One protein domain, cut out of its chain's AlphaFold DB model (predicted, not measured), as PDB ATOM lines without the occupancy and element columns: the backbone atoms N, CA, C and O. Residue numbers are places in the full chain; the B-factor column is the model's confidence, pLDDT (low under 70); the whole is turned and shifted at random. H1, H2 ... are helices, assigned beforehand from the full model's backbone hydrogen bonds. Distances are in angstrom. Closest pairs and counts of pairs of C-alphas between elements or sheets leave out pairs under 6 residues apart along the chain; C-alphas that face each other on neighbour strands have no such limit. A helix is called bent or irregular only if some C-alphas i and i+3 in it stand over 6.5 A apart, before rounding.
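This is residues 2 to 137 of the 244 residues of an uncharacterized protein of Ciona savignyi (UniProt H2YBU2). Three helices that run the same way, H2, H6 and H9, lie side by side in a row, and the other helices pack on this row or on its neighbours. H3 folds back on H2 as a hairpin and H1 caps the hairpin's open end, while H4 packs on H6, H7 crosses H4 nearly at right angles, and H8 makes a corner with H9. Beyond H4 lies the short H5, from which a long link without a named element, residues 66 to 83, runs round the outside to H6. The printed part has 136 residues with nine named helices, H1 to H9 in order along the chain, and no named strand, and its class is all helix. It is compact, with a radius of gyration of the C-alphas of 13.9 A, and its rounded outline spans 40 by 34 by 26 A.

H1, residues 3 to 9, and H2, residues 13 to 25, form a helical hairpin: they touch at a steep tilt of 44 degrees, opposite ways, with the closest C-alphas, those of Val 7 and Tyr 13, 6.7 A apart. H2 touches H1 with residues 13 to 16 alone. H3, residues 27 to 40, forms a second helical hairpin with H2, at a shallow tilt of 30 degrees, opposite ways; residues 20 to 24 of H2 touch residues 29 to 33 of H3, and the closest C-alphas, those of Cys 23 and Gln 30, are 5.3 A apart. With residues 36 to 40 alone H3 touches H1, where the closest C-alphas, those of Gly 5 and Thr 40, are 5.1 A apart. H4, residues 49 to 58, is close to H3 but not clearly touching it, the C-alphas of Leu 38 and Leu 52 being closest at 7.5 A. H5, residues 62 to 65, and H4 only just touch, with 3 pairs of C-alphas within 8 A, the closest those of Leu 55 and Phe 62 at 6.7 A. H6, residues 84 to 93, touches H2 at a shallow tilt of 18 degrees, the same way, closest at the C-alphas of Ile 17 and Leu 89, 5.9 A apart. H6 touches H4 at a tilt of 37 degrees, only just steep, opposite ways, and the C-alphas of Val 57 and Gly 86 come within 4.0 A. H7, residues 100 to 108, touches H4 about perpendicular at 85 degrees, with the C-alphas of Ile 50 and Ser 105 closest at 4.0 A. H8, residues 111 to 118, and H4 are near each other, with 5 pairs of C-alphas within 10 A. H9, residues 123 to 132, touches H8 only at the corner, at 84 degrees, with the C-alphas of Ala 118 and Ser 124 closest at 4.3 A. H9 touches H6 at a shallow tilt of 18 degrees, the same way, closest at the C-alphas of Gln 91 and Leu 126, 5.5 A apart. H2 and H9 are apart. Every O i to N i+4 pair is within hydrogen-bond range in H1, H6, H7, H8 and H9, against 8 of 9 in H2, 8 of 10 in H3 and 3 of 6 in H4; H5 is too short for such a pair.

H1 begins at C-alpha 3, (136.159, 96.332, 111.717). From first to last C-alpha H2 measures 19.2 A and H3 20.5 A. H3 is only just irregular, with C-alphas 28 and 31 7.0 A apart; H4, 15.1 A long, is irregular too, with C-alphas 50 and 53 7.6 A apart. H6 starts at C-alpha 84, (156.338, 98.641, 104.207), and measures 14.4 A, as does H9, which ends at C-alpha 132, (158.126, 116.642, 97.825). H7 is 12.3 A long, H8 10.5 A, H1 10.0 A and H5 5.2 A.

The two C-alphas farthest apart, those of His 26 and Asn 74, are 39.7 A from each other. The printed part has no cut. The link from H5 to H6, 18 residues, is long; its C-alphas lie 11 to 21 A from the mean of all C-alphas. The mean pLDDT of the printed part is 91.4, and residues 69 to 70, in that link, are under 70.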
ATOM      1  N   SER A   2     136.539  97.518 116.483       73.31
ATOM      2  CA  SER A   2     136.059  98.042 115.188       73.31
ATOM      3  C   SER A   2     136.489  97.114 114.042       73.31
ATOM      4  O   SER A   2     137.498  96.421 114.173       73.31
ATOM      5  N   GLU A   3     135.780  97.118 112.909       82.88
ATOM      6  CA  GLU A   3     136.159  96.332 111.717       82.88
ATOM      7  C   GLU A   3     137.588  96.650 111.243       82.88
ATOM      8  O   GLU A   3     138.352  95.766 110.871       82.88
ATOM      9  N   MET A   4     138.011  97.914 111.339       88.56
ATOM     10  CA  MET A   4     139.401  98.295 111.063       88.56
ATOM     11  C   MET A   4     140.384  97.684 112.076       88.56
ATOM     12  O   MET A   4     141.480  97.269 111.702       88.56
ATOM     13  N   GLY A   5     139.987  97.580 113.347       82.25
ATOM     14  CA  GLY A   5     140.786  96.952 114.394       82.25
ATOM     15  C   GLY A   5     141.020  95.464 114.165       82.25
ATOM     16  O   GLY A   5     142.132  94.990 114.402       82.25
ATOM     17  N   SER A   6     140.030  94.736 113.639       85.31
ATOM     18  CA  SER A   6     140.210  93.322 113.286       85.31
ATOM     19  C   SER A   6     141.128  93.149 112.071       85.31
ATOM     20  O   SER A   6     141.961  92.245 112.062       85.31
ATOM     21  N   VAL A   7     141.067  94.056 111.086       86.00
ATOM     22  CA  VAL A   7     141.990  94.081 109.935       86.00
ATOM     23  C   VAL A   7     143.436  94.315 110.380       86.00
ATOM     24  O   VAL A   7     144.330  93.590 109.942       86.00
ATOM     25  N   VAL A   8     143.671  95.294 111.263       86.69
ATOM     26  CA  VAL A   8     145.014  95.602 111.788       86.69
ATOM     27  C   VAL A   8     145.539  94.463 112.663       86.69
ATOM     28  O   VAL A   8     146.678  94.038 112.485       86.69
ATOM     29  N   SER A   9     144.708  93.926 113.561       85.94
ATOM     30  CA  SER A   9     145.100  92.827 114.458       85.94
ATOM     31  C   SER A   9     145.339  91.516 113.707       85.94
ATOM     32  O   SER A   9     146.205  90.740 114.089       85.94
ATOM     33  N   GLY A  10     144.608  91.286 112.613       86.50
ATOM     34  CA  GLY A  10     144.784  90.129 111.738       86.50
ATOM     35  C   GLY A  10     145.917  90.266 110.715       86.50
ATOM     36  O   GLY A  10     146.023  89.412 109.840       86.50
ATOM     37  N   GLY A  11     146.714  91.343 110.750       87.50
ATOM     38  CA  GLY A  11     147.831  91.558 109.821       87.50
ATOM     39  C   GLY A  11     147.418  91.826 108.367       87.50
ATOM     40  O   GLY A  11     148.249  91.801 107.462       87.50
ATOM     41  N   LYS A  12     146.134  92.107 108.108       90.81
ATOM     42  CA  LYS A  12     145.561  92.273 106.760       90.81
ATOM     43  C   LYS A  12     145.761  93.698 106.226       90.81
ATOM     44  O   LYS A  12     144.839  94.318 105.695       90.81
ATOM     45  N   TYR A  13     146.974  94.237 106.352       93.69
ATOM     46  CA  TYR A  13     147.271  95.647 106.070       93.69
ATOM     47  C   TYR A  13     147.002  96.054 104.615       93.69
ATOM     48  O   TYR A  13     146.629  97.196 104.364       93.69
ATOM     49  N   GLY A  14     147.114  95.130 103.655       93.50
ATOM     50  CA  GLY A  14     146.795  95.397 102.248       93.50
ATOM     51  C   GLY A  14     145.355  95.885 102.029       93.50
ATOM     52  O   GLY A  14     145.133  96.796 101.233       93.50
ATOM     53  N   VAL A  15     144.390  95.359 102.791       93.81
ATOM     54  CA  VAL A  15     142.988  95.812 102.738       93.81
ATOM     55  C   VAL A  15     142.893  97.268 103.189       93.81
ATOM     56  O   VAL A  15     142.295  98.096 102.505       93.81
ATOM     57  N   LEU A  16     143.555  97.602 104.300       94.56
ATOM     58  CA  LEU A  16     143.591  98.961 104.837       94.56
ATOM     59  C   LEU A  16     144.200  99.958 103.838       94.56
ATOM     60  O   LEU A  16     143.660 101.048 103.658       94.56
ATOM     61  N   ILE A  17     145.281  99.569 103.153       96.50
ATOM     62  CA  ILE A  17     145.902 100.367 102.087       96.50
ATOM     63  C   ILE A  17     144.915 100.624 100.951       96.50
ATOM     64  O   ILE A  17     144.732 101.775 100.561       96.50
ATOM     65  N   LYS A  18     144.239  99.587 100.442       96.38
ATOM     66  CA  LYS A  18     143.281  99.746  99.337       96.38
ATOM     67  C   LYS A  18     142.098 100.626  99.711       96.38
ATOM     68  O   LYS A  18     141.693 101.461  98.904       96.38
ATOM     69  N   VAL A  19     141.595 100.525 100.939       95.31
ATOM     70  CA  VAL A  19     140.561 101.444 101.435       95.31
ATOM     71  C   VAL A  19     141.096 102.882 101.492       95.31
ATOM     72  O   VAL A  19     140.438 103.792 100.990       95.31
ATOM     73  N   ALA A  20     142.307 103.099 102.016       96.19
ATOM     74  CA  ALA A  20     142.921 104.427 102.076       96.19
ATOM     75  C   ALA A  20     143.129 105.047 100.679       96.19
ATOM     76  O   ALA A  20     142.843 106.230 100.478       96.19
ATOM     77  N   GLU A  21     143.577 104.254  99.698       95.94
ATOM     78  CA  GLU A  21     143.713 104.673  98.296       95.94
ATOM     79  C   GLU A  21     142.367 105.108  97.701       95.94
ATOM     80  O   GLU A  21     142.293 106.123  97.005       95.94
ATOM     81  N   ARG A  22     141.274 104.400  98.013       96.19
ATOM     82  CA  ARG A  22     139.926 104.805  97.584       96.19
ATOM     83  C   ARG A  22     139.459 106.078  98.282       96.19
ATOM     84  O   ARG A  22     138.903 106.956  97.626       96.19
ATOM     85  N   CYS A  23     139.770 106.266  99.564       95.69
ATOM     86  CA  CYS A  23     139.509 107.532 100.255       95.69
ATOM     87  C   CYS A  23     140.282 108.718  99.642       95.69
ATOM     88  O   CYS A  23     139.799 109.849  99.686       95.69
ATOM     89  N   CYS A  24     141.449 108.500  99.022       91.69
ATOM     90  CA  CYS A  24     142.137 109.555  98.267       91.69
ATOM     91  C   CYS A  24     141.298 110.080  97.090       91.69
ATOM     92  O   CYS A  24     141.349 111.276  96.813       91.69
ATOM     93  N   GLN A  25     140.530 109.211  96.427       92.06
ATOM     94  CA  GLN A  25     139.661 109.561  95.293       92.06
ATOM     95  C   GLN A  25     138.327 110.181  95.748       92.06
ATOM     96  O   GLN A  25     137.709 110.940  95.007       92.06
ATOM     97  N   HIS A  26     137.906 109.900  96.984       93.19
ATOM     98  CA  HIS A  26     136.611 110.302  97.534       93.19
ATOM     99  C   HIS A  26     136.779 111.028  98.874       93.19
ATOM    100  O   HIS A  26     136.783 110.411  99.946       93.19
ATOM    101  N   SER A  27     136.916 112.357  98.826       91.19
ATOM    102  CA  SER A  27     137.281 113.152 100.003       91.19
ATOM    103  C   SER A  27     136.272 113.105 101.152       91.19
ATOM    104  O   SER A  27     136.677 113.249 102.308       91.19
ATOM    105  N   GLN A  28     135.002 112.784 100.883       93.69
ATOM    106  CA  GLN A  28     133.977 112.629 101.918       93.69
ATOM    107  C   GLN A  28     134.294 111.520 102.941       93.69
ATOM    108  O   GLN A  28     133.926 111.647 104.107       93.69
ATOM    109  N   TYR A  29     135.040 110.475 102.557       94.38
ATOM    110  CA  TYR A  29     135.358 109.349 103.451       94.38
ATOM    111  C   TYR A  29     136.680 109.518 104.210       94.38
ATOM    112  O   TYR A  29     136.935 108.801 105.178       94.38
ATOM    113  N   GLN A  30     137.519 110.489 103.834       95.25
ATOM    114  CA  GLN A  30     138.847 110.677 104.435       95.25
ATOM    115  C   GLN A  30     138.769 110.930 105.941       95.25
ATOM    116  O   GLN A  30     139.540 110.361 106.714       95.25
ATOM    117  N   SER A  31     137.820 111.765 106.379       94.75
ATOM    118  CA  SER A  31     137.673 112.063 107.806       94.75
ATOM    119  C   SER A  31     137.214 110.847 108.605       94.75
ATOM    120  O   SER A  31     137.642 110.696 109.748       94.75
ATOM    121  N   GLN A  32     136.341 110.010 108.041       95.00
ATOM    122  CA  GLN A  32     135.868 108.794 108.698       95.00
ATOM    123  C   GLN A  32     137.002 107.773 108.811       95.00
ATOM    124  O   GLN A  32     137.219 107.226 109.890       95.00
ATOM    125  N   PHE A  33     137.780 107.599 107.739       96.06
ATOM    126  CA  PHE A  33     138.953 106.728 107.723       96.06
ATOM    127  C   PHE A  33     139.969 107.119 108.801       96.06
ATOM    128  O   PHE A  33     140.373 106.283 109.604       96.06
ATOM    129  N   VAL A  34     140.347 108.402 108.868       96.19
ATOM    130  CA  VAL A  34     141.319 108.884 109.863       96.19
ATOM    131  C   VAL A  34     140.791 108.694 111.287       96.19
ATOM    132  O   VAL A  34     141.540 108.240 112.144       96.19
ATOM    133  N   LYS A  35     139.509 108.980 111.553       95.56
ATOM    134  CA  LYS A  35     138.900 108.738 112.874       95.56
ATOM    135  C   LYS A  35     138.944 107.256 113.261       95.56
ATOM    136  O   LYS A  35     139.318 106.937 114.386       95.56
ATOM    137  N   ALA A  36     138.603 106.360 112.335       95.75
ATOM    138  CA  ALA A  36     138.658 104.918 112.566       95.75
ATOM    139  C   ALA A  36     140.093 104.423 112.812       95.75
ATOM    140  O   ALA A  36     140.303 103.575 113.681       95.75
ATOM    141  N   LEU A  37     141.077 104.985 112.103       96.38
ATOM    142  CA  LEU A  37     142.491 104.660 112.283       96.38
ATOM    143  C   LEU A  37     142.999 105.108 113.655       96.38
ATOM    144  O   LEU A  37     143.592 104.305 114.367       96.38
ATOM    145  N   LEU A  38     142.714 106.352 114.055       96.19
ATOM    146  CA  LEU A  38     143.075 106.869 115.381       96.19
ATOM    147  C   LEU A  38     142.481 106.001 116.494       96.19
ATOM    148  O   LEU A  38     143.195 105.626 117.418       96.19
ATOM    149  N   LYS A  39     141.208 105.608 116.350       95.88
ATOM    150  CA  LYS A  39     140.536 104.701 117.287       95.88
ATOM    151  C   LYS A  39     141.147 103.311 117.321       95.88
ATOM    152  O   LYS A  39     141.228 102.702 118.374       95.88
ATOM    153  N   THR A  40     141.594 102.798 116.183       95.56
ATOM    154  CA  THR A  40     142.232 101.478 116.108       95.56
ATOM    155  C   THR A  40     143.607 101.464 116.778       95.56
ATOM    156  O   THR A  40     144.004 100.449 117.340       95.56
ATOM    157  N   LEU A  41     144.330 102.584 116.735       94.75
ATOM    158  CA  LEU A  41     145.662 102.727 117.329       94.75
ATOM    159  C   LEU A  41     145.628 103.328 118.746       94.75
ATOM    160  O   LEU A  41     146.688 103.556 119.322       94.75
ATOM    161  N   HIS A  42     144.435 103.577 119.298       94.81
ATOM    162  CA  HIS A  42     144.203 104.185 120.616       94.81
ATOM    163  C   HIS A  42     144.879 105.561 120.787       94.81
ATOM    164  O   HIS A  42     145.493 105.856 121.818       94.81
ATOM    165  N   CYS A  43     144.815 106.408 119.753       94.81
ATOM    166  CA  CYS A  43     145.453 107.727 119.723       94.81
ATOM    167  C   CYS A  43     144.515 108.881 119.315       94.81
ATOM    168  O   CYS A  43     144.920 109.821 118.634       94.81
ATOM    169  N   GLU A  44     143.249 108.837 119.737       94.75
ATOM    170  CA  GLU A  44     142.223 109.835 119.401       94.75
ATOM    171  C   GLU A  44     142.389 111.189 120.102       94.75
ATOM    172  O   GLU A  44     141.887 112.198 119.590       94.75
ATOM    173  N   THR A  45     143.067 111.229 121.251       93.69
ATOM    174  CA  THR A  45     143.278 112.474 122.005       93.69
ATOM    175  C   THR A  45     144.359 113.336 121.352       93.69
ATOM    176  O   THR A  45     145.210 112.837 120.611       93.69
ATOM    177  N   ASP A  46     144.336 114.647 121.583       90.75
ATOM    178  CA  ASP A  46     145.287 115.557 120.935       90.75
ATOM    179  C   ASP A  46     146.735 115.339 121.392       90.75
ATOM    180  O   ASP A  46     147.657 115.531 120.591       90.75
ATOM    181  N   GLU A  47     146.922 114.856 122.621       90.56
ATOM    182  CA  GLU A  47     148.208 114.454 123.195       90.56
ATOM    183  C   GLU A  47     148.726 113.173 122.546       90.56
ATOM    184  O   GLU A  47     149.926 113.028 122.345       90.56
ATOM    185  N   ARG A  48     147.840 112.239 122.173       93.00
ATOM    186  CA  ARG A  48     148.244 110.970 121.553       93.00
ATOM    187  C   ARG A  48     148.407 111.071 120.038       93.00
ATOM    188  O   ARG A  48     149.243 110.373 119.466       93.00
ATOM    189  N   LYS A  49     147.675 111.971 119.371       94.81
ATOM    190  CA  LYS A  49     147.752 112.196 117.912       94.81
ATOM    191  C   LYS A  49     149.159 112.521 117.415       94.81
ATOM    192  O   LYS A  49     149.472 112.237 116.258       94.81
ATOM    193  N   ILE A  50     150.011 113.109 118.254       93.31
ATOM    194  CA  ILE A  50     151.406 113.404 117.893       93.31
ATOM    195  C   ILE A  50     152.232 112.129 117.666       93.31
ATOM    196  O   ILE A  50     153.242 112.175 116.971       93.31
ATOM    197  N   PHE A  51     151.765 110.980 118.156       93.62
ATOM    198  CA  PHE A  51     152.379 109.672 117.947       93.62
ATOM    199  C   PHE A  51     151.765 108.897 116.772       93.62
ATOM    200  O   PHE A  51     152.101 107.739 116.558       93.62
ATOM    201  N   LEU A  52     150.907 109.508 115.949       96.56
ATOM    202  CA  LEU A  52     150.298 108.808 114.815       96.56
ATOM    203  C   LEU A  52     151.335 108.174 113.867       96.56
ATOM    204  O   LEU A  52     151.191 107.015 113.496       96.56
ATOM    205  N   VAL A  53     152.377 108.910 113.477       96.31
ATOM    206  CA  VAL A  53     153.460 108.408 112.616       96.31
ATOM    207  C   VAL A  53     154.167 107.206 113.249       96.31
ATOM    208  O   VAL A  53     154.171 106.158 112.602       96.31
ATOM    209  N   PRO A  54     154.726 107.292 114.476       94.50
ATOM    210  CA  PRO A  54     155.420 106.157 115.078       94.50
ATOM    211  C   PRO A  54     154.517 104.932 115.305       94.50
ATOM    212  O   PRO A  54     154.981 103.803 115.158       94.50
ATOM    213  N   LEU A  55     153.221 105.130 115.567       95.12
ATOM    214  CA  LEU A  55     152.260 104.032 115.698       95.12
ATOM    215  C   LEU A  55     151.937 103.369 114.353       95.12
ATOM    216  O   LEU A  55     151.944 102.142 114.254       95.12
ATOM    217  N   VAL A  56     151.688 104.154 113.300       96.69
ATOM    218  CA  VAL A  56     151.317 103.618 111.981       96.69
ATOM    219  C   VAL A  56     152.480 102.891 111.316       96.69
ATOM    220  O   VAL A  56     152.253 101.851 110.703       96.69
ATOM    221  N   VAL A  57     153.722 103.378 111.439       95.56
ATOM    222  CA  VAL A  57     154.864 102.696 110.796       95.56
ATOM    223  C   VAL A  57     155.046 101.265 111.297       95.56
ATOM    224  O   VAL A  57     155.400 100.399 110.498       95.56
ATOM    225  N   GLY A  58     154.740 101.002 112.570       93.56
ATOM    226  CA  GLY A  58     154.804  99.668 113.172       93.56
ATOM    227  C   GLY A  58     153.464  98.942 113.301       93.56
ATOM    228  O   GLY A  58     153.458  97.824 113.805       93.56
ATOM    229  N   PHE A  59     152.346  99.558 112.896       92.88
ATOM    230  CA  PHE A  59     150.983  99.103 113.217       92.88
ATOM    231  C   PHE A  59     150.799  98.727 114.697       92.88
ATOM    232  O   PHE A  59     150.255  97.674 115.037       92.88
ATOM    233  N   LEU A  60     151.265  99.602 115.587       91.94
ATOM    234  CA  LEU A  60     151.184  99.422 117.034       91.94
ATOM    235  C   LEU A  60     150.060 100.273 117.619       91.94
ATOM    236  O   LEU A  60     149.845 101.407 117.196       91.94
ATOM    237  N   THR A  61     149.370  99.743 118.627       92.62
ATOM    238  CA  THR A  61     148.510 100.567 119.479       92.62
ATOM    239  C   THR A  61     149.368 101.410 120.415       92.62
ATOM    240  O   THR A  61     150.515 101.057 120.708       92.62
ATOM    241  N   PHE A  62     148.809 102.514 120.903       91.69
ATOM    242  CA  PHE A  62     149.488 103.420 121.819       91.69
ATOM    243  C   PHE A  62     150.073 102.691 123.036       91.69
ATOM    244  O   PHE A  62     151.228 102.908 123.377       91.69
ATOM    245  N   GLU A  63     149.330 101.760 123.627       90.44
ATOM    246  CA  GLU A  63     149.721 100.996 124.819       90.44
ATOM    247  C   GLU A  63     150.820  99.972 124.524       90.44
ATOM    248  O   GLU A  63     151.649  99.684 125.378       90.44
ATOM    249  N   LYS A  64     150.871  99.423 123.302       89.75
ATOM    250  CA  LYS A  64     151.983  98.550 122.895       89.75
ATOM    251  C   LYS A  64     153.265  99.341 122.666       89.75
ATOM    252  O   LYS A  64     154.354  98.809 122.849       89.75
ATOM    253  N   TYR A  65     153.132 100.587 122.226       89.00
ATOM    254  CA  TYR A  65     154.262 101.473 121.990       89.00
ATOM    255  C   TYR A  65     154.760 102.130 123.286       89.00
ATOM    256  O   TYR A  65     155.963 102.250 123.477       89.00
ATOM    257  N   PHE A  66     153.856 102.485 124.199       87.25
ATOM    258  CA  PHE A  66     154.139 102.965 125.551       87.25
ATOM    259  C   PHE A  66     153.641 101.938 126.579       87.25
ATOM    260  O   PHE A  66     152.534 102.085 127.097       87.25
ATOM    261  N   PRO A  67     154.436 100.894 126.882       73.94
ATOM    262  CA  PRO A  67     154.037  99.864 127.844       73.94
ATOM    263  C   PRO A  67     153.921 100.404 129.278       73.94
ATOM    264  O   PRO A  67     153.229  99.815 130.104       73.94
ATOM    265  N   THR A  68     154.575 101.528 129.577       73.56
ATOM    266  CA  THR A  68     154.465 102.219 130.865       73.56
ATOM    267  C   THR A  68     153.334 103.246 130.818       73.56
ATOM    268  O   THR A  68     153.210 103.997 129.853       73.56
ATOM    269  N   SER A  69     152.531 103.322 131.882       63.06
ATOM    270  CA  SER A  69     151.367 104.219 131.978       63.06
ATOM    271  C   SER A  69     151.715 105.715 131.942       63.06
ATOM    272  O   SER A  69     150.835 106.541 131.714       63.06
ATOM    273  N   THR A  70     152.984 106.074 132.157       67.75
ATOM    274  CA  THR A  70     153.486 107.448 132.092       67.75
ATOM    275  C   THR A  70     154.251 107.687 130.790       67.75
ATOM    276  O   THR A  70     155.210 106.984 130.465       67.75
ATOM    277  N   ILE A  71     153.830 108.708 130.036       70.62
ATOM    278  CA  ILE A  71     154.538 109.162 128.835       70.62
ATOM    279  C   ILE A  71     155.754 109.966 129.292       70.62
ATOM    280  O   ILE A  71     155.654 111.161 129.564       70.62
ATOM    281  N   ASP A  72     156.908 109.316 129.377       73.88
ATOM    282  CA  ASP A  72     158.178 110.016 129.532       73.88
ATOM    283  C   ASP A  72     158.695 110.412 128.143       73.88
ATOM    284  O   ASP A  72     159.197 109.580 127.380       73.88
ATOM    285  N   LEU A  73     158.558 111.697 127.801       72.44
ATOM    286  CA  LEU A  73     159.042 112.247 126.530       72.44
ATOM    287  C   LEU A  73     160.566 112.106 126.367       72.44
ATOM    288  O   LEU A  73     161.054 112.137 125.238       72.44
ATOM    289  N   ASN A  74     161.308 111.887 127.457       71.06
ATOM    290  CA  ASN A  74     162.746 111.619 127.417       71.06
ATOM    291  C   ASN A  74     163.070 110.137 127.159       71.06
ATOM    292  O   ASN A  74     164.215 109.806 126.860       71.06
ATOM    293  N   LYS A  75     162.080 109.238 127.245       74.88
ATOM    294  CA  LYS A  75     162.227 107.785 127.040       74.88
ATOM    295  C   LYS A  75     161.281 107.255 125.966       74.88
ATOM    296  O   LYS A  75     160.740 106.156 126.084       74.88
ATOM    297  N   ILE A  76     161.079 108.025 124.898       79.38
ATOM    298  CA  ILE A  76     160.309 107.545 123.749       79.38
ATOM    299  C   ILE A  76     161.076 106.370 123.109       79.38
ATOM    300  O   ILE A  76     162.247 106.536 122.757       79.38
ATOM    301  N   PRO A  77     160.451 105.191 122.926       80.25
ATOM    302  CA  PRO A  77     161.126 104.048 122.319       80.25
ATOM    303  C   PRO A  77     161.543 104.334 120.877       80.25
ATOM    304  O   PRO A  77     160.732 104.815 120.087       80.25
ATOM    305  N   LEU A  78     162.785 103.987 120.518       80.56
ATOM    306  CA  LEU A  78     163.281 104.129 119.147       80.56
ATOM    307  C   LEU A  78     162.393 103.352 118.162       80.56
ATOM    308  O   LEU A  78     161.944 102.240 118.454       80.56
ATOM    309  N   LEU A  79     162.198 103.894 116.957       86.06
ATOM    310  CA  LEU A  79     161.489 103.192 115.886       86.06
ATOM    311  C   LEU A  79     162.268 101.956 115.429       86.06
ATOM    312  O   LEU A  79     163.198 102.057 114.634       86.06
ATOM    313  N   ARG A  80     161.875 100.783 115.931       71.75
ATOM    314  CA  ARG A  80     162.510  99.498 115.587       71.75
ATOM    315  C   ARG A  80     161.817  98.757 114.447       71.75
ATOM    316  O   ARG A  80     162.480  98.034 113.717       71.75
ATOM    317  N   ASN A  81     160.507  98.941 114.272       85.94
ATOM    318  CA  ASN A  81     159.726  98.208 113.277       85.94
ATOM    319  C   ASN A  81     159.044  99.168 112.294       85.94
ATOM    320  O   ASN A  81     157.908  99.586 112.507       85.94
ATOM    321  N   ILE A  82     159.756  99.547 111.232       94.81
ATOM    322  CA  ILE A  82     159.197 100.348 110.136       94.81
ATOM    323  C   ILE A  82     158.746  99.383 109.042       94.81
ATOM    324  O   ILE A  82     159.560  98.847 108.292       94.81
ATOM    325  N   THR A  83     157.438  99.156 108.960       95.06
ATOM    326  CA  THR A  83     156.840  98.246 107.982       95.06
ATOM    327  C   THR A  83     156.612  98.941 106.638       95.06
ATOM    328  O   THR A  83     156.309 100.139 106.573       95.06
ATOM    329  N   TYR A  84     156.685  98.169 105.551       96.12
ATOM    330  CA  TYR A  84     156.338  98.641 104.207       96.12
ATOM    331  C   TYR A  84     154.923  99.229 104.161       96.12
ATOM    332  O   TYR A  84     154.724 100.362 103.723       96.12
ATOM    333  N   HIS A  85     153.942  98.485 104.678       96.56
ATOM    334  CA  HIS A  85     152.548  98.918 104.692       96.56
ATOM    335  C   HIS A  85     152.330 100.154 105.572       96.56
ATOM    336  O   HIS A  85     151.557 101.029 105.196       96.56
ATOM    337  N   GLY A  86     153.027 100.280 106.704       96.69
ATOM    338  CA  GLY A  86     152.913 101.451 107.571       96.69
ATOM    339  C   GLY A  86     153.434 102.712 106.883       96.69
ATOM    340  O   GLY A  86     152.765 103.747 106.876       96.69
ATOM    341  N   SER A  87     154.586 102.604 106.210       97.19
ATOM    342  CA  SER A  87     155.112 103.685 105.370       97.19
ATOM    343  C   SER A  87     154.137 104.046 104.247       97.19
ATOM    344  O   SER A  87     153.757 105.210 104.115       97.19
ATOM    345  N   LEU A  88     153.667 103.057 103.484       97.62
ATOM    346  CA  LEU A  88     152.747 103.271 102.367       97.62
ATOM    347  C   LEU A  88     151.428 103.921 102.815       97.62
ATOM    348  O   LEU A  88     150.931 104.832 102.151       97.62
ATOM    349  N   LEU A  89     150.884 103.519 103.967       97.75
ATOM    350  CA  LEU A  89     149.676 104.127 104.520       97.75
ATOM    351  C   LEU A  89     149.895 105.614 104.815       97.75
ATOM    352  O   LEU A  89     149.087 106.447 104.413       97.75
ATOM    353  N   LEU A  90     151.003 105.975 105.467       97.50
ATOM    354  CA  LEU A  90     151.318 107.375 105.766       97.50
ATOM    355  C   LEU A  90     151.552 108.200 104.496       97.50
ATOM    356  O   LEU A  90     151.112 109.349 104.426       97.50
ATOM    357  N   GLN A  91     152.169 107.612 103.469       97.00
ATOM    358  CA  GLN A  91     152.318 108.240 102.155       97.00
ATOM    359  C   GLN A  91     150.958 108.581 101.528       97.00
ATOM    360  O   GLN A  91     150.788 109.666 100.968       97.00
ATOM    361  N   ILE A  92     149.974 107.685 101.642       96.75
ATOM    362  CA  ILE A  92     148.597 107.914 101.179       96.75
ATOM    363  C   ILE A  92     147.919 108.999 102.023       96.75
ATOM    364  O   ILE A  92     147.349 109.946 101.477       96.75
ATOM    365  N   LEU A  93     148.037 108.932 103.351       96.56
ATOM    366  CA  LEU A  93     147.445 109.921 104.256       96.56
ATOM    367  C   LEU A  93     148.002 111.336 104.036       96.56
ATOM    368  O   LEU A  93     147.268 112.316 104.169       96.56
ATOM    369  N   LEU A  94     149.269 111.479 103.634       95.44
ATOM    370  CA  LEU A  94     149.849 112.773 103.250       95.44
ATOM    371  C   LEU A  94     149.219 113.371 101.979       95.44
ATOM    372  O   LEU A  94     149.324 114.580 101.761       95.44
ATOM    373  N   LYS A  95     148.527 112.573 101.157       93.81
ATOM    374  CA  LYS A  95     147.809 113.046  99.963       93.81
ATOM    375  C   LYS A  95     146.387 113.528 100.270       93.81
ATOM    376  O   LYS A  95     145.834 114.277  99.453       93.81
ATOM    377  N   PHE A  96     145.826 113.169 101.433       94.62
ATOM    378  CA  PHE A  96     144.492 113.589 101.878       94.62
ATOM    379  C   PHE A  96     144.384 115.122 101.974       94.62
ATOM    380  O   PHE A  96     145.377 115.848 102.134       94.62
ATOM    381  N   GLU A  97     143.156 115.638 101.901       91.50
ATOM    382  CA  GLU A  97     142.880 117.068 102.068       91.50
ATOM    383  C   GLU A  97     143.307 117.515 103.478       91.50
ATOM    384  O   GLU A  97     144.177 118.383 103.638       91.50
ATOM    385  N   LYS A  98     142.792 116.820 104.505       90.31
ATOM    386  CA  LYS A  98     143.043 117.072 105.935       90.31
ATOM    387  C   LYS A  98     144.172 116.208 106.512       90.31
ATOM    388  O   LYS A  98     143.987 115.432 107.440       90.31
ATOM    389  N   LYS A  99     145.387 116.401 106.007       92.56
ATOM    390  CA  LYS A  99     146.620 115.711 106.454       92.56
ATOM    391  C   LYS A  99     147.309 116.301 107.695       92.56
ATOM    392  O   LYS A  99     148.408 115.877 108.046       92.56
ATOM    393  N   PHE A 100     146.718 117.317 108.336       92.62
ATOM    394  CA  PHE A 100     147.376 118.068 109.416       92.62
ATOM    395  C   PHE A 100     147.838 117.168 110.567       92.62
ATOM    396  O   PHE A 100     148.926 117.397 111.079       92.62
ATOM    397  N   VAL A 101     147.066 116.134 110.919       95.12
ATOM    398  CA  VAL A 101     147.416 115.196 111.999       95.12
ATOM    399  C   VAL A 101     148.722 114.444 111.720       95.12
ATOM    400  O   VAL A 101     149.588 114.387 112.587       95.12
ATOM    401  N   VAL A 102     148.925 113.968 110.486       95.44
ATOM    402  CA  VAL A 102     150.156 113.269 110.080       95.44
ATOM    403  C   VAL A 102     151.338 114.232 110.076       95.44
ATOM    404  O   VAL A 102     152.395 113.924 110.616       95.44
ATOM    405  N   VAL A 103     151.154 115.432 109.517       94.88
ATOM    406  CA  VAL A 103     152.212 116.452 109.478       94.88
ATOM    407  C   VAL A 103     152.585 116.927 110.886       94.88
ATOM    408  O   VAL A 103     153.762 117.145 111.146       94.88
ATOM    409  N   LYS A 104     151.605 117.099 111.786       94.88
ATOM    410  CA  LYS A 104     151.853 117.446 113.192       94.88
ATOM    411  C   LYS A 104     152.668 116.339 113.851       94.88
ATOM    412  O   LYS A 104     153.719 116.630 114.392       94.88
ATOM    413  N   SER A 105     152.246 115.085 113.710       95.19
ATOM    414  CA  SER A 105     152.989 113.947 114.253       95.19
ATOM    415  C   SER A 105     154.443 113.904 113.765       95.19
ATOM    416  O   SER A 105     155.342 113.751 114.580       95.19
ATOM    417  N   PHE A 106     154.700 114.166 112.477       92.81
ATOM    418  CA  PHE A 106     156.064 114.299 111.945       92.81
ATOM    419  C   PHE A 106     156.898 115.397 112.606       92.81
ATOM    420  O   PHE A 106     158.090 115.204 112.806       92.81
ATOM    421  N   LEU A 107     156.309 116.554 112.909       92.56
ATOM    422  CA  LEU A 107     157.026 117.661 113.550       92.56
ATOM    423  C   LEU A 107     157.409 117.340 114.998       92.56
ATOM    424  O   LEU A 107     158.431 117.826 115.485       92.56
ATOM    425  N   GLU A 108     156.630 116.485 115.655       92.00
ATOM    426  CA  GLU A 108     156.841 116.113 117.052       92.00
ATOM    427  C   GLU A 108     157.819 114.942 117.225       92.00
ATOM    428  O   GLU A 108     158.464 114.860 118.268       92.00
ATOM    429  N   ILE A 109     158.043 114.085 116.212       90.69
ATOM    430  CA  ILE A 109     158.956 112.935 116.378       90.69
ATOM    431  C   ILE A 109     160.384 113.382 116.749       90.69
ATOM    432  O   ILE A 109     160.887 114.341 116.156       90.69
ATOM    433  N   PRO A 110     161.073 112.701 117.682       91.00
ATOM    434  CA  PRO A 110     162.472 112.989 118.005       91.00
ATOM    435  C   PRO A 110     163.396 112.909 116.782       91.00
ATOM    436  O   PRO A 110     163.136 112.139 115.853       91.00
ATOM    437  N   SER A 111     164.517 113.636 116.791       92.38
ATOM    438  CA  SER A 111     165.464 113.652 115.659       92.38
ATOM    439  C   SER A 111     165.975 112.251 115.306       92.38
ATOM    440  O   SER A 111     166.019 111.880 114.137       92.38
ATOM    441  N   GLN A 112     166.208 111.407 116.315       92.38
ATOM    442  CA  GLN A 112     166.581 110.000 116.136       92.38
ATOM    443  C   GLN A 112     165.531 109.186 115.358       92.38
ATOM    444  O   GLN A 112     165.879 108.303 114.580       92.38
ATOM    445  N   HIS A 113     164.242 109.492 115.531       93.31
ATOM    446  CA  HIS A 113     163.156 108.806 114.827       93.31
ATOM    447  C   HIS A 113     163.075 109.261 113.379       93.31
ATOM    448  O   HIS A 113     162.831 108.449 112.490       93.31
ATOM    449  N   PHE A 114     163.312 110.549 113.133       95.06
ATOM    450  CA  PHE A 114     163.433 111.054 111.775       95.06
ATOM    451  C   PHE A 114     164.589 110.372 111.036       95.06
ATOM    452  O   PHE A 114     164.390 109.896 109.921       95.06
ATOM    453  N   VAL A 115     165.761 110.259 111.673       95.38
ATOM    454  CA  VAL A 115     166.918 109.533 111.125       95.38
ATOM    455  C   VAL A 115     166.552 108.075 110.845       95.38
ATOM    456  O   VAL A 115     166.781 107.598 109.739       95.38
ATOM    457  N   ALA A 116     165.907 107.385 111.792       95.56
ATOM    458  CA  ALA A 116     165.474 105.999 111.607       95.56
ATOM    459  C   ALA A 116     164.512 105.831 110.416       95.56
ATOM    460  O   ALA A 116     164.628 104.864 109.667       95.56
ATOM    461  N   LEU A 117     163.587 106.774 110.203       96.81
ATOM    462  CA  LEU A 117     162.703 106.771 109.036       96.81
ATOM    463  C   LEU A 117     163.476 107.034 107.742       96.81
ATOM    464  O   LEU A 117     163.326 106.276 106.788       96.81
ATOM    465  N   ALA A 118     164.306 108.076 107.709       96.81
ATOM    466  CA  ALA A 118     165.058 108.475 106.520       96.81
ATOM    467  C   ALA A 118     166.061 107.401 106.065       96.81
ATOM    468  O   ALA A 118     166.244 107.211 104.866       96.81
ATOM    469  N   CYS A 119     166.662 106.672 107.008       96.94
ATOM    470  CA  CYS A 119     167.644 105.619 106.748       96.94
ATOM    471  C   CYS A 119     167.023 104.215 106.596       96.94
ATOM    472  O   CYS A 119     167.728 103.209 106.583       96.94
ATOM    473  N   ASN A 120     165.695 104.108 106.489       97.31
ATOM    474  CA  ASN A 120     165.004 102.836 106.286       97.31
ATOM    475  C   ASN A 120     164.524 102.677 104.834       97.31
ATOM    476  O   ASN A 120     164.022 103.620 104.222       97.31
ATOM    477  N   ALA A 121     164.586 101.450 104.303       96.69
ATOM    478  CA  ALA A 121     164.157 101.139 102.938       96.69
ATOM    479  C   ALA A 121     162.710 101.572 102.637       96.69
ATOM    480  O   ALA A 121     162.437 102.137 101.588       96.69
ATOM    481  N   SER A 122     161.786 101.346 103.573       96.44
ATOM    482  CA  SER A 122     160.389 101.766 103.434       96.44
ATOM    483  C   SER A 122     160.168 103.192 103.933       96.44
ATOM    484  O   SER A 122     159.420 103.949 103.314       96.44
ATOM    485  N   GLY A 123     160.790 103.573 105.052       96.88
ATOM    486  CA  GLY A 123     160.620 104.889 105.676       96.88
ATOM    487  C   GLY A 123     161.146 106.054 104.830       96.88
ATOM    488  O   GLY A 123     160.544 107.127 104.834       96.88
ATOM    489  N   SER A 124     162.203 105.838 104.045       97.25
ATOM    490  CA  SER A 124     162.814 106.864 103.190       97.25
ATOM    491  C   SER A 124     161.813 107.457 102.194       97.25
ATOM    492  O   SER A 124     161.667 108.675 102.117       97.25
ATOM    493  N   HIS A 125     161.009 106.609 101.545       97.31
ATOM    494  CA  HIS A 125     159.936 107.033 100.640       97.31
ATOM    495  C   HIS A 125     158.868 107.902 101.314       97.31
ATOM    496  O   HIS A 125     158.306 108.812 100.700       97.31
ATOM    497  N   LEU A 126     158.583 107.644 102.591       96.69
ATOM    498  CA  LEU A 126     157.653 108.458 103.361       96.69
ATOM    499  C   LEU A 126     158.227 109.857 103.627       96.69
ATOM    500  O   LEU A 126     157.517 110.850 103.445       96.69
ATOM    501  N   VAL A 127     159.506 109.947 104.004       96.81
ATOM    502  CA  VAL A 127     160.190 111.238 104.169       96.81
ATOM    503  C   VAL A 127     160.249 111.981 102.830       96.81
ATOM    504  O   VAL A 127     159.907 113.163 102.768       96.81
ATOM    505  N   ASP A 128     160.562 111.288 101.736       95.69
ATOM    506  CA  ASP A 128     160.590 111.877 100.397       95.69
ATOM    507  C   ASP A 128     159.248 112.482  99.988       95.69
ATOM    508  O   ASP A 128     159.198 113.608  99.481       95.69
ATOM    509  N   ILE A 129     158.143 111.779 100.236       95.12
ATOM    510  CA  ILE A 129     156.798 112.279  99.929       95.12
ATOM    511  C   ILE A 129     156.440 113.482 100.799       95.12
ATOM    512  O   ILE A 129     155.854 114.444 100.291       95.12
ATOM    513  N   LEU A 130     156.828 113.488 102.077       95.19
ATOM    514  CA  LEU A 130     156.627 114.638 102.958       95.19
ATOM    515  C   LEU A 130     157.321 115.892 102.405       95.19
ATOM    516  O   LEU A 130     156.694 116.954 102.329       95.19
ATOM    517  N   PHE A 131     158.584 115.775 101.983       94.38
ATOM    518  CA  PHE A 131     159.370 116.899 101.465       94.38
ATOM    519  C   PHE A 131     159.007 117.298 100.032       94.38
ATOM    520  O   PHE A 131     159.058 118.486  99.705       94.38
ATOM    521  N   SER A 132     158.541 116.363  99.208       91.44
ATOM    522  CA  SER A 132     158.126 116.642  97.825       91.44
ATOM    523  C   SER A 132     156.694 117.175  97.729       91.44
ATOM    524  O   SER A 132     156.358 117.876  96.783       91.44
ATOM    525  N   SER A 133     155.840 116.905  98.721       90.50
ATOM    526  CA  SER A 133     154.436 117.325  98.702       90.50
ATOM    527  C   SER A 133     154.286 118.849  98.750       90.50
ATOM    528  O   SER A 133     154.542 119.476  99.783       90.50
ATOM    529  N   GLU A 134     153.755 119.452  97.690       87.94
ATOM    530  CA  GLU A 134     153.427 120.888  97.624       87.94
ATOM    531  C   GLU A 134     152.363 121.297  98.645       87.94
ATOM    532  O   GLU A 134     152.365 122.407  99.174       87.94
ATOM    533  N   LYS A 135     151.498 120.351  99.021       87.19
ATOM    534  CA  LYS A 135     150.449 120.571 100.016       87.19
ATOM    535  C   LYS A 135     150.986 120.704 101.454       87.19
ATOM    536  O   LYS A 135     150.209 121.000 102.365       87.19
ATOM    537  N   VAL A 136     152.272 120.430 101.696       89.88
ATOM    538  CA  VAL A 136     152.930 120.620 102.998       89.88
ATOM    539  C   VAL A 136     153.717 121.923 102.942       89.88
ATOM    540  O   VAL A 136     154.629 122.075 102.133       89.88
ATOM    541  N   ARG A 137     153.366 122.871 103.818       90.62
ATOM    542  CA  ARG A 137     153.977 124.209 103.842       90.62
ATOM    543  C   ARG A 137     155.493 124.123 104.021       90.62
ATOM    544  O   ARG A 137     155.964 123.447 104.936       90.62
TER     545      ARG A 137